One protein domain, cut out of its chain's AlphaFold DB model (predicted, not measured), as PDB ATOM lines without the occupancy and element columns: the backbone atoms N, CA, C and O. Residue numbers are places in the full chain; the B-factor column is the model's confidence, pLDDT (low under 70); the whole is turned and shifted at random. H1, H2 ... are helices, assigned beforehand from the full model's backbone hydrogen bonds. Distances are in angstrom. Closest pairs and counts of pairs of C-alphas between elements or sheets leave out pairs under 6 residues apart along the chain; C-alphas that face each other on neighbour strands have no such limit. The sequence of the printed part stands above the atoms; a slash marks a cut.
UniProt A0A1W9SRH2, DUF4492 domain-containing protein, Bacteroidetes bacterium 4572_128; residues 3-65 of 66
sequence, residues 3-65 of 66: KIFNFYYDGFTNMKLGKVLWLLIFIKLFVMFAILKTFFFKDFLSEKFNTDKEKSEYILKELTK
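What this domain is: This is residues 3 to 65 of the 66 residues of the protein "DUF4492 domain-containing protein" of Bacteroidetes bacterium 4572_128 (UniProt A0A1W9SRH2). A wide, open U: the long helix H2 makes the base, and the short helices H1 and H3 stand as arms at its two ends, both turned to the same side. The 63 printed residues, with three named helices in the order H1, H2, H3 and no named strand, are all helix in class and extended, with a radius of gyration of the C-alphas of 20.6 A and spans of 54 by 23 by 13 A.

How they stand to each other: H2, residues 16 to 46, and H1, residues 3 to 14, only just touch, with 3 pairs of C-alphas within 8 A, only at the corner by their link; the closest C-alphas, of Phe 12 and Gly 18, are 6.2 A apart. Their lines are about perpendicular, at 82 degrees. H3, residues 52 to 63, is close to H2 but not clearly touching; the closest C-alphas, of Leu 45 and Lys 55, are 7.1 A apart. Their lines are about perpendicular, at 81 degrees. H1 and H3 are apart. Every O i to N i+4 pair is within hydrogen-bond range in H1 and H3, and 26 of 27 in H2.

Where its parts are: H2 is 43.4 A long, H1 16.0 A and H3 17.0 A. C-alpha 3 is at (-20.607, -3.237, -24.998), C-alpha 63 at (16.489, -31.649, -18.006).

The domain as a whole: The C-alphas farthest apart, of Lys 3 and Asn 50, are 57.9 A apart. The printed part has no cut, and both links are tight. pLDDT is under 70 at residues 40 to 58 and 65.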
ATOM      1  N   LYS A   3     -20.204  -3.589 -23.621       73.56
ATOM      2  CA  LYS A   3     -20.607  -3.237 -24.998       73.56
ATOM      3  C   LYS A   3     -19.492  -3.417 -26.031       73.56
ATOM      4  O   LYS A   3     -19.768  -3.917 -27.107       73.56
ATOM      5  N   ILE A   4     -18.252  -3.059 -25.694       77.06
ATOM      6  CA  ILE A   4     -17.101  -3.157 -26.612       77.06
ATOM      7  C   ILE A   4     -16.783  -4.621 -26.938       77.06
ATOM      8  O   ILE A   4     -16.540  -4.952 -28.093       77.06
ATOM      9  N   PHE A   5     -16.865  -5.505 -25.939       78.62
ATOM     10  CA  PHE A   5     -16.645  -6.938 -26.129       78.62
ATOM     11  C   PHE A   5     -17.710  -7.557 -27.040       78.62
ATOM     12  O   PHE A   5     -17.374  -8.257 -27.991       78.62
ATOM     13  N   ASN A   6     -18.986  -7.227 -26.810       77.12
ATOM     14  CA  ASN A   6     -20.074  -7.693 -27.668       77.12
ATOM     15  C   ASN A   6     -19.963  -7.132 -29.088       77.12
ATOM     16  O   ASN A   6     -20.223  -7.866 -30.024       77.12
ATOM     17  N   PHE A   7     -19.529  -5.882 -29.271       78.25
ATOM     18  CA  PHE A   7     -19.337  -5.307 -30.607       78.25
ATOM     19  C   PHE A   7     -18.204  -5.995 -31.381       78.25
ATOM     20  O   PHE A   7     -18.336  -6.238 -32.577       78.25
ATOM     21  N   TYR A   8     -17.106  -6.341 -30.702       79.50
ATOM     22  CA  TYR A   8     -15.993  -7.071 -31.313       79.50
ATOM     23  C   TYR A   8     -16.386  -8.509 -31.653       79.50
ATOM     24  O   TYR A   8     -16.109  -8.982 -32.751       79.50
ATOM     25  N   TYR A   9     -17.083  -9.187 -30.739       81.81
ATOM     26  CA  TYR A   9     -17.592 -10.536 -30.960       81.81
ATOM     27  C   TYR A   9     -18.639 -10.577 -32.081       81.81
ATOM     28  O   TYR A   9     -18.557 -11.426 -32.965       81.81
ATOM     29  N   ASP A  10     -19.585  -9.638 -32.091       78.81
ATOM     30  CA  ASP A  10     -20.637  -9.543 -33.103       78.81
ATOM     31  C   ASP A  10     -20.057  -9.177 -34.478       78.81
ATOM     32  O   ASP A  10     -20.318  -9.869 -35.459       78.81
ATOM     33  N   GLY A  11     -19.149  -8.195 -34.539       79.12
ATOM     34  CA  GLY A  11     -18.432  -7.826 -35.762       79.12
ATOM     35  C   GLY A  11     -17.564  -8.962 -36.311       79.12
ATOM     36  O   GLY A  11     -17.627  -9.270 -37.501       79.12
ATOM     37  N   PHE A  12     -16.812  -9.654 -35.451       78.50
ATOM     38  CA  PHE A  12     -16.000 -10.809 -35.843       78.50
ATOM     39  C   PHE A  12     -16.862 -11.985 -36.327       78.50
ATOM     40  O   PHE A  12     -16.507 -12.679 -37.282       78.50
ATOM     41  N   THR A  13     -18.033 -12.190 -35.718       73.00
ATOM     42  CA  THR A  13     -18.941 -13.288 -36.073       73.00
ATOM     43  C   THR A  13     -19.759 -12.987 -37.333       73.00
ATOM     44  O   THR A  13     -20.018 -13.911 -38.111       73.00
ATOM     45  N   ASN A  14     -20.113 -11.725 -37.585       79.06
ATOM     46  CA  ASN A  14     -20.803 -11.285 -38.802       79.06
ATOM     47  C   ASN A  14     -19.853 -11.101 -40.005       79.06
ATOM     48  O   ASN A  14     -20.292 -11.114 -41.158       79.06
ATOM     49  N   MET A  15     -18.537 -11.021 -39.784       79.75
ATOM     50  CA  MET A  15     -17.546 -10.937 -40.857       79.75
ATOM     51  C   MET A  15     -17.189 -12.313 -41.438       79.75
ATOM     52  O   MET A  15     -16.344 -13.043 -40.917       79.75
ATOM     53  N   LYS A  16     -17.749 -12.628 -42.613       78.81
ATOM     54  CA  LYS A  16     -17.335 -13.798 -43.413       78.81
ATOM     55  C   LYS A  16     -15.842 -13.751 -43.766       78.81
ATOM     56  O   LYS A  16     -15.160 -14.762 -43.666       78.81
ATOM     57  N   LEU A  17     -15.323 -12.567 -44.102       81.62
ATOM     58  CA  LEU A  17     -13.906 -12.365 -44.434       81.62
ATOM     59  C   LEU A  17     -12.977 -12.560 -43.224       81.62
ATOM     60  O   LEU A  17     -11.925 -13.176 -43.356       81.62
ATOM     61  N   GLY A  18     -13.383 -12.093 -42.037       84.19
ATOM     62  CA  GLY A  18     -12.601 -12.225 -40.802       84.19
ATOM     63  C   GLY A  18     -12.439 -13.678 -40.362       84.19
ATOM     64  O   GLY A  18     -11.328 -14.106 -40.051       84.19
ATOM     65  N   LYS A  19     -13.518 -14.474 -40.433       82.75
ATOM     66  CA  LYS A  19     -13.456 -15.920 -40.160       82.75
ATOM     67  C   LYS A  19     -12.542 -16.656 -41.134       82.75
ATOM     68  O   LYS A  19     -11.778 -17.510 -40.702       82.75
ATOM     69  N   VAL A  20     -12.590 -16.316 -42.425       89.88
ATOM     70  CA  VAL A  20     -11.709 -16.923 -43.438       89.88
ATOM     71  C   VAL A  20     -10.246 -16.559 -43.181       89.88
ATOM     72  O   VAL A  20      -9.377 -17.424 -43.262       89.88
ATOM     73  N   LEU A  21      -9.962 -15.308 -42.816       90.12
ATOM     74  CA  LEU A  21      -8.602 -14.878 -42.503       90.12
ATOM     75  C   LEU A  21      -8.068 -15.550 -41.228       90.12
ATOM     76  O   LEU A  21      -6.926 -16.001 -41.194       90.12
ATOM     77  N   TRP A  22      -8.905 -15.678 -40.200       90.88
ATOM     78  CA  TRP A  22      -8.544 -16.383 -38.972       90.88
ATOM     79  C   TRP A  22      -8.341 -17.882 -39.209       90.88
ATOM     80  O   TRP A  22      -7.386 -18.455 -38.694       90.88
ATOM     81  N   LEU A  23      -9.168 -18.496 -40.060       92.25
ATOM     82  CA  LEU A  23      -8.986 -19.871 -40.517       92.25
ATOM     83  C   LEU A  23      -7.643 -20.042 -41.241       92.25
ATOM     84  O   LEU A  23      -6.922 -20.993 -40.957       92.25
ATOM     85  N   LEU A  24      -7.264 -19.105 -42.118       94.25
ATOM     86  CA  LEU A  24      -5.952 -19.101 -42.775       94.25
ATOM     87  C   LEU A  24      -4.802 -19.005 -41.766       94.25
ATOM     88  O   LEU A  24      -3.828 -19.744 -41.894       94.25
ATOM     89  N   ILE A  25      -4.910 -18.139 -40.755       94.12
ATOM     90  CA  ILE A  25      -3.912 -18.027 -39.679       94.12
ATOM     91  C   ILE A  25      -3.814 -19.347 -38.905       94.12
ATOM     92  O   ILE A  25      -2.710 -19.840 -38.689       94.12
ATOM     93  N   PHE A  26      -4.949 -19.953 -38.549       95.12
ATOM     94  CA  PHE A  26      -5.000 -21.250 -37.873       95.12
ATOM     95  C   PHE A  26      -4.361 -22.364 -38.694       95.12
ATOM     96  O   PHE A  26      -3.545 -23.118 -38.170       95.12
ATOM     97  N   ILE A  27      -4.684 -22.442 -39.985       96.06
ATOM     98  CA  ILE A  27      -4.080 -23.405 -40.909       96.06
ATOM     99  C   ILE A  27      -2.571 -23.187 -40.965       96.06
ATOM    100  O   ILE A  27      -1.811 -24.142 -40.835       96.06
ATOM    101  N   LYS A  28      -2.118 -21.939 -41.108       92.38
ATOM    102  CA  LYS A  28      -0.691 -21.622 -41.192       92.38
ATOM    103  C   LYS A  28       0.041 -22.001 -39.905       92.38
ATOM    104  O   LYS A  28       1.095 -22.620 -39.985       92.38
ATOM    105  N   LEU A  29      -0.538 -21.705 -38.739       94.50
ATOM    106  CA  LEU A  29      -0.011 -22.113 -37.435       94.50
ATOM    107  C   LEU A  29       0.028 -23.635 -37.284       94.50
ATOM    108  O   LEU A  29       1.034 -24.169 -36.827       94.50
ATOM    109  N   PHE A  30      -1.022 -24.338 -37.709       94.94
ATOM    110  CA  PHE A  30      -1.070 -25.795 -37.675       94.94
ATOM    111  C   PHE A  30      -0.008 -26.416 -38.584       94.94
ATOM    112  O   PHE A  30       0.706 -27.320 -38.162       94.94
ATOM    113  N   VAL A  31       0.152 -25.899 -39.805       93.69
ATOM    114  CA  VAL A  31       1.190 -26.332 -40.751       93.69
ATOM    115  C   VAL A  31       2.582 -26.059 -40.183       93.69
ATOM    116  O   VAL A  31       3.425 -26.949 -40.206       93.69
ATOM    117  N   MET A  32       2.823 -24.880 -39.605       89.44
ATOM    118  CA  MET A  32       4.111 -24.551 -38.983       89.44
ATOM    119  C   MET A  32       4.405 -25.458 -37.785       89.44
ATOM    120  O   MET A  32       5.521 -25.947 -37.649       89.44
ATOM    121  N   PHE A  33       3.401 -25.749 -36.957       89.56
ATOM    122  CA  PHE A  33       3.518 -26.680 -35.840       89.56
ATOM    123  C   PHE A  33       3.738 -28.119 -36.309       89.56
ATOM    124  O   PHE A  33       4.539 -28.832 -35.718       89.56
ATOM    125  N   ALA A  34       3.075 -28.554 -37.379       89.06
ATOM    126  CA  ALA A  34       3.244 -29.883 -37.948       89.06
ATOM    127  C   ALA A  34       4.619 -30.054 -38.602       89.06
ATOM    128  O   ALA A  34       5.231 -31.105 -38.427       89.06
ATOM    129  N   ILE A  35       5.127 -29.036 -39.306       84.50
ATOM    130  CA  ILE A  35       6.473 -29.038 -39.894       84.50
ATOM    131  C   ILE A  35       7.522 -28.980 -38.793       84.50
ATOM    132  O   ILE A  35       8.411 -29.814 -38.795       84.50
ATOM    133  N   LEU A  36       7.408 -28.072 -37.819       80.94
ATOM    134  CA  LEU A  36       8.307 -28.057 -36.666       80.94
ATOM    135  C   LEU A  36       8.240 -29.396 -35.937       80.94
ATOM    136  O   LEU A  36       9.262 -30.020 -35.744       80.94
ATOM    137  N   LYS A  37       7.066 -29.934 -35.614       79.88
ATOM    138  CA  LYS A  37       6.971 -31.244 -34.964       79.88
ATOM    139  C   LYS A  37       7.594 -32.348 -35.821       79.88
ATOM    140  O   LYS A  37       8.361 -33.139 -35.307       79.88
ATOM    141  N   THR A  38       7.297 -32.414 -37.112       75.81
ATOM    142  CA  THR A  38       7.782 -33.495 -37.982       75.81
ATOM    143  C   THR A  38       9.272 -33.365 -38.265       75.81
ATOM    144  O   THR A  38       9.981 -34.346 -38.135       75.81
ATOM    145  N   PHE A  39       9.756 -32.177 -38.604       73.19
ATOM    146  CA  PHE A  39      11.153 -31.903 -38.934       73.19
ATOM    147  C   PHE A  39      11.997 -31.782 -37.659       73.19
ATOM    148  O   PHE A  39      12.915 -32.557 -37.445       73.19
ATOM    149  N   PHE A  40      11.620 -30.914 -36.715       67.06
ATOM    150  CA  PHE A  40      12.338 -30.748 -35.445       67.06
ATOM    151  C   PHE A  40      12.280 -31.991 -34.557       67.06
ATOM    152  O   PHE A  40      13.257 -32.232 -33.869       67.06
ATOM    153  N   PHE A  41      11.208 -32.805 -34.534       65.19
ATOM    154  CA  PHE A  41      11.296 -34.089 -33.820       65.19
ATOM    155  C   PHE A  41      11.935 -35.185 -34.657       65.19
ATOM    156  O   PHE A  41      12.765 -35.872 -34.080       65.19
ATOM    157  N   LYS A  42      11.597 -35.400 -35.941       65.44
ATOM    158  CA  LYS A  42      12.194 -36.525 -36.687       65.44
ATOM    159  C   LYS A  42      13.673 -36.291 -36.967       65.44
ATOM    160  O   LYS A  42      14.425 -37.181 -36.622       65.44
ATOM    161  N   ASP A  43      14.130 -35.136 -37.448       60.94
ATOM    162  CA  ASP A  43      15.576 -34.909 -37.638       60.94
ATOM    163  C   ASP A  43      16.334 -34.931 -36.298       60.94
ATOM    164  O   ASP A  43      17.349 -35.607 -36.167       60.94
ATOM    165  N   PHE A  44      15.787 -34.332 -35.231       58.53
ATOM    166  CA  PHE A  44      16.417 -34.391 -33.901       58.53
ATOM    167  C   PHE A  44      16.342 -35.784 -33.235       58.53
ATOM    168  O   PHE A  44      17.106 -36.059 -32.311       58.53
ATOM    169  N   LEU A  45      15.370 -36.654 -33.575       56.16
ATOM    170  CA  LEU A  45      15.268 -38.059 -33.100       56.16
ATOM    171  C   LEU A  45      16.194 -38.940 -33.924       56.16
ATOM    172  O   LEU A  45      17.030 -39.640 -33.366       56.16
ATOM    173  N   SER A  46      16.010 -38.904 -35.234       56.47
ATOM    174  CA  SER A  46      16.556 -39.864 -36.175       56.47
ATOM    175  C   SER A  46      18.041 -39.656 -36.438       56.47
ATOM    176  O   SER A  46      18.718 -40.641 -36.701       56.47
ATOM    177  N   GLU A  47      18.580 -38.437 -36.318       54.62
ATOM    178  CA  GLU A  47      20.018 -38.210 -36.532       54.62
ATOM    179  C   GLU A  47      20.885 -38.671 -35.340       54.62
ATOM    180  O   GLU A  47      22.071 -38.945 -35.512       54.62
ATOM    181  N   LYS A  48      20.313 -38.817 -34.131       51.69
ATOM    182  CA  LYS A  48      21.073 -39.217 -32.926       51.69
ATOM    183  C   LYS A  48      20.609 -40.485 -32.208       51.69
ATOM    184  O   LYS A  48      21.394 -41.013 -31.425       51.69
ATOM    185  N   PHE A  49      19.390 -40.987 -32.421       51.66
ATOM    186  CA  PHE A  49      18.841 -42.076 -31.605       51.66
ATOM    187  C   PHE A  49      18.123 -43.127 -32.459       51.66
ATOM    188  O   PHE A  49      17.051 -42.885 -33.006       51.66
ATOM    189  N   ASN A  50      18.716 -44.323 -32.530       54.78
ATOM    190  CA  ASN A  50      18.166 -45.485 -33.239       54.78
ATOM    191  C   ASN A  50      16.967 -46.138 -32.508       54.78
ATOM    192  O   ASN A  50      16.279 -46.961 -33.104       54.78
ATOM    193  N   THR A  51      16.692 -45.768 -31.245       56.38
ATOM    194  CA  THR A  51      15.607 -46.340 -30.423       56.38
ATOM    195  C   THR A  51      14.931 -45.260 -29.566       56.38
ATOM    196  O   THR A  51      15.611 -44.541 -28.832       56.38
ATOM    197  N   ASP A  52      13.591 -45.179 -29.574       57.97
ATOM    198  CA  ASP A  52      12.792 -44.208 -28.790       57.97
ATOM    199  C   ASP A  52      13.119 -44.186 -27.279       57.97
ATOM    200  O   ASP A  52      13.009 -43.144 -26.629       57.97
ATOM    201  N   LYS A  53      13.573 -45.316 -26.715       59.53
ATOM    202  CA  LYS A  53      13.967 -45.445 -25.299       59.53
ATOM    203  C   LYS A  53      15.193 -44.607 -24.925       59.53
ATOM    204  O   LYS A  53      15.148 -43.892 -23.928       59.53
ATOM    205  N   GLU A  54      16.258 -44.661 -25.726       62.09
ATOM    206  CA  GLU A  54      17.503 -43.921 -25.445       62.09
ATOM    207  C   GLU A  54      17.290 -42.411 -25.532       62.09
ATOM    208  O   GLU A  54      17.931 -41.626 -24.827       62.09
ATOM    209  N   LYS A  55      16.336 -41.984 -26.362       62.81
ATOM    210  CA  LYS A  55      16.059 -40.568 -26.521       62.81
ATOM    211  C   LYS A  55      15.344 -39.958 -25.323       62.81
ATOM    212  O   LYS A  55      15.696 -38.856 -24.902       62.81
ATOM    213  N   SER A  56      14.362 -40.666 -24.767       63.38
ATOM    214  CA  SER A  56      13.699 -40.228 -23.537       63.38
ATOM    215  C   SER A  56      14.689 -40.128 -22.375       63.38
ATOM    216  O   SER A  56      14.633 -39.151 -21.633       63.38
ATOM    217  N   GLU A  57      15.633 -41.068 -22.254       68.88
ATOM    218  CA  GLU A  57      16.671 -41.017 -21.217       68.88
ATOM    219  C   GLU A  57      17.639 -39.841 -21.391       68.88
ATOM    220  O   GLU A  57      17.966 -39.181 -20.407       68.88
ATOM    221  N   TYR A  58      18.061 -39.519 -22.619       67.50
ATOM    222  CA  TYR A  58      18.952 -38.377 -22.863       67.50
ATOM    223  C   TYR A  58      18.284 -37.033 -22.534       67.50
ATOM    224  O   TYR A  58      18.887 -36.178 -21.886       67.50
ATOM    225  N   ILE A  59      17.016 -36.864 -22.922       70.56
ATOM    226  CA  ILE A  59      16.233 -35.657 -22.617       70.56
ATOM    227  C   ILE A  59      16.017 -35.521 -21.106       70.56
ATOM    228  O   ILE A  59      16.192 -34.433 -20.562       70.56
ATOM    229  N   LEU A  60      15.684 -36.618 -20.416       70.19
ATOM    230  CA  LEU A  60      15.557 -36.635 -18.957       70.19
ATOM    231  C   LEU A  60      16.871 -36.232 -18.283       70.19
ATOM    232  O   LEU A  60      16.867 -35.375 -17.408       70.19
ATOM    233  N   LYS A  61      18.002 -36.786 -18.732       71.38
ATOM    234  CA  LYS A  61      19.318 -36.499 -18.152       71.38
ATOM    235  C   LYS A  61      19.720 -35.031 -18.299       71.38
ATOM    236  O   LYS A  61      20.336 -34.488 -17.388       71.38
ATOM    237  N   GLU A  62      19.362 -34.400 -19.415       70.19
ATOM    238  CA  GLU A  62      19.699 -33.000 -19.676       70.19
ATOM    239  C   GLU A  62      18.720 -32.015 -19.009       70.19
ATOM    240  O   GLU A  62      19.123 -30.940 -18.576       70.19
ATOM    241  N   LEU A  63      17.453 -32.405 -18.817       72.56
ATOM    242  CA  LEU A  63      16.489 -31.649 -18.006       72.56
ATOM    243  C   LEU A  63      16.777 -31.739 -16.500       72.56
ATOM    244  O   LEU A  63      16.525 -30.784 -15.775       72.56
ATOM    245  N   THR A  64      17.311 -32.865 -16.019       74.19
ATOM    246  CA  THR A  64      17.719 -33.056 -14.612       74.19
ATOM    247  C   THR A  64      19.058 -32.386 -14.283       74.19
ATOM    248  O   THR A  64      19.454 -32.345 -13.125       74.19
ATOM    249  N   LYS A  65      19.763 -31.842 -15.281       64.94
ATOM    250  CA  LYS A  65      21.011 -31.095 -15.073       64.94
ATOM    251  C   LYS A  65      20.794 -29.617 -14.713       64.94
ATOM    252  O   LYS A  65      21.780 -28.898 -14.550       64.94
TER     253      LYS A  65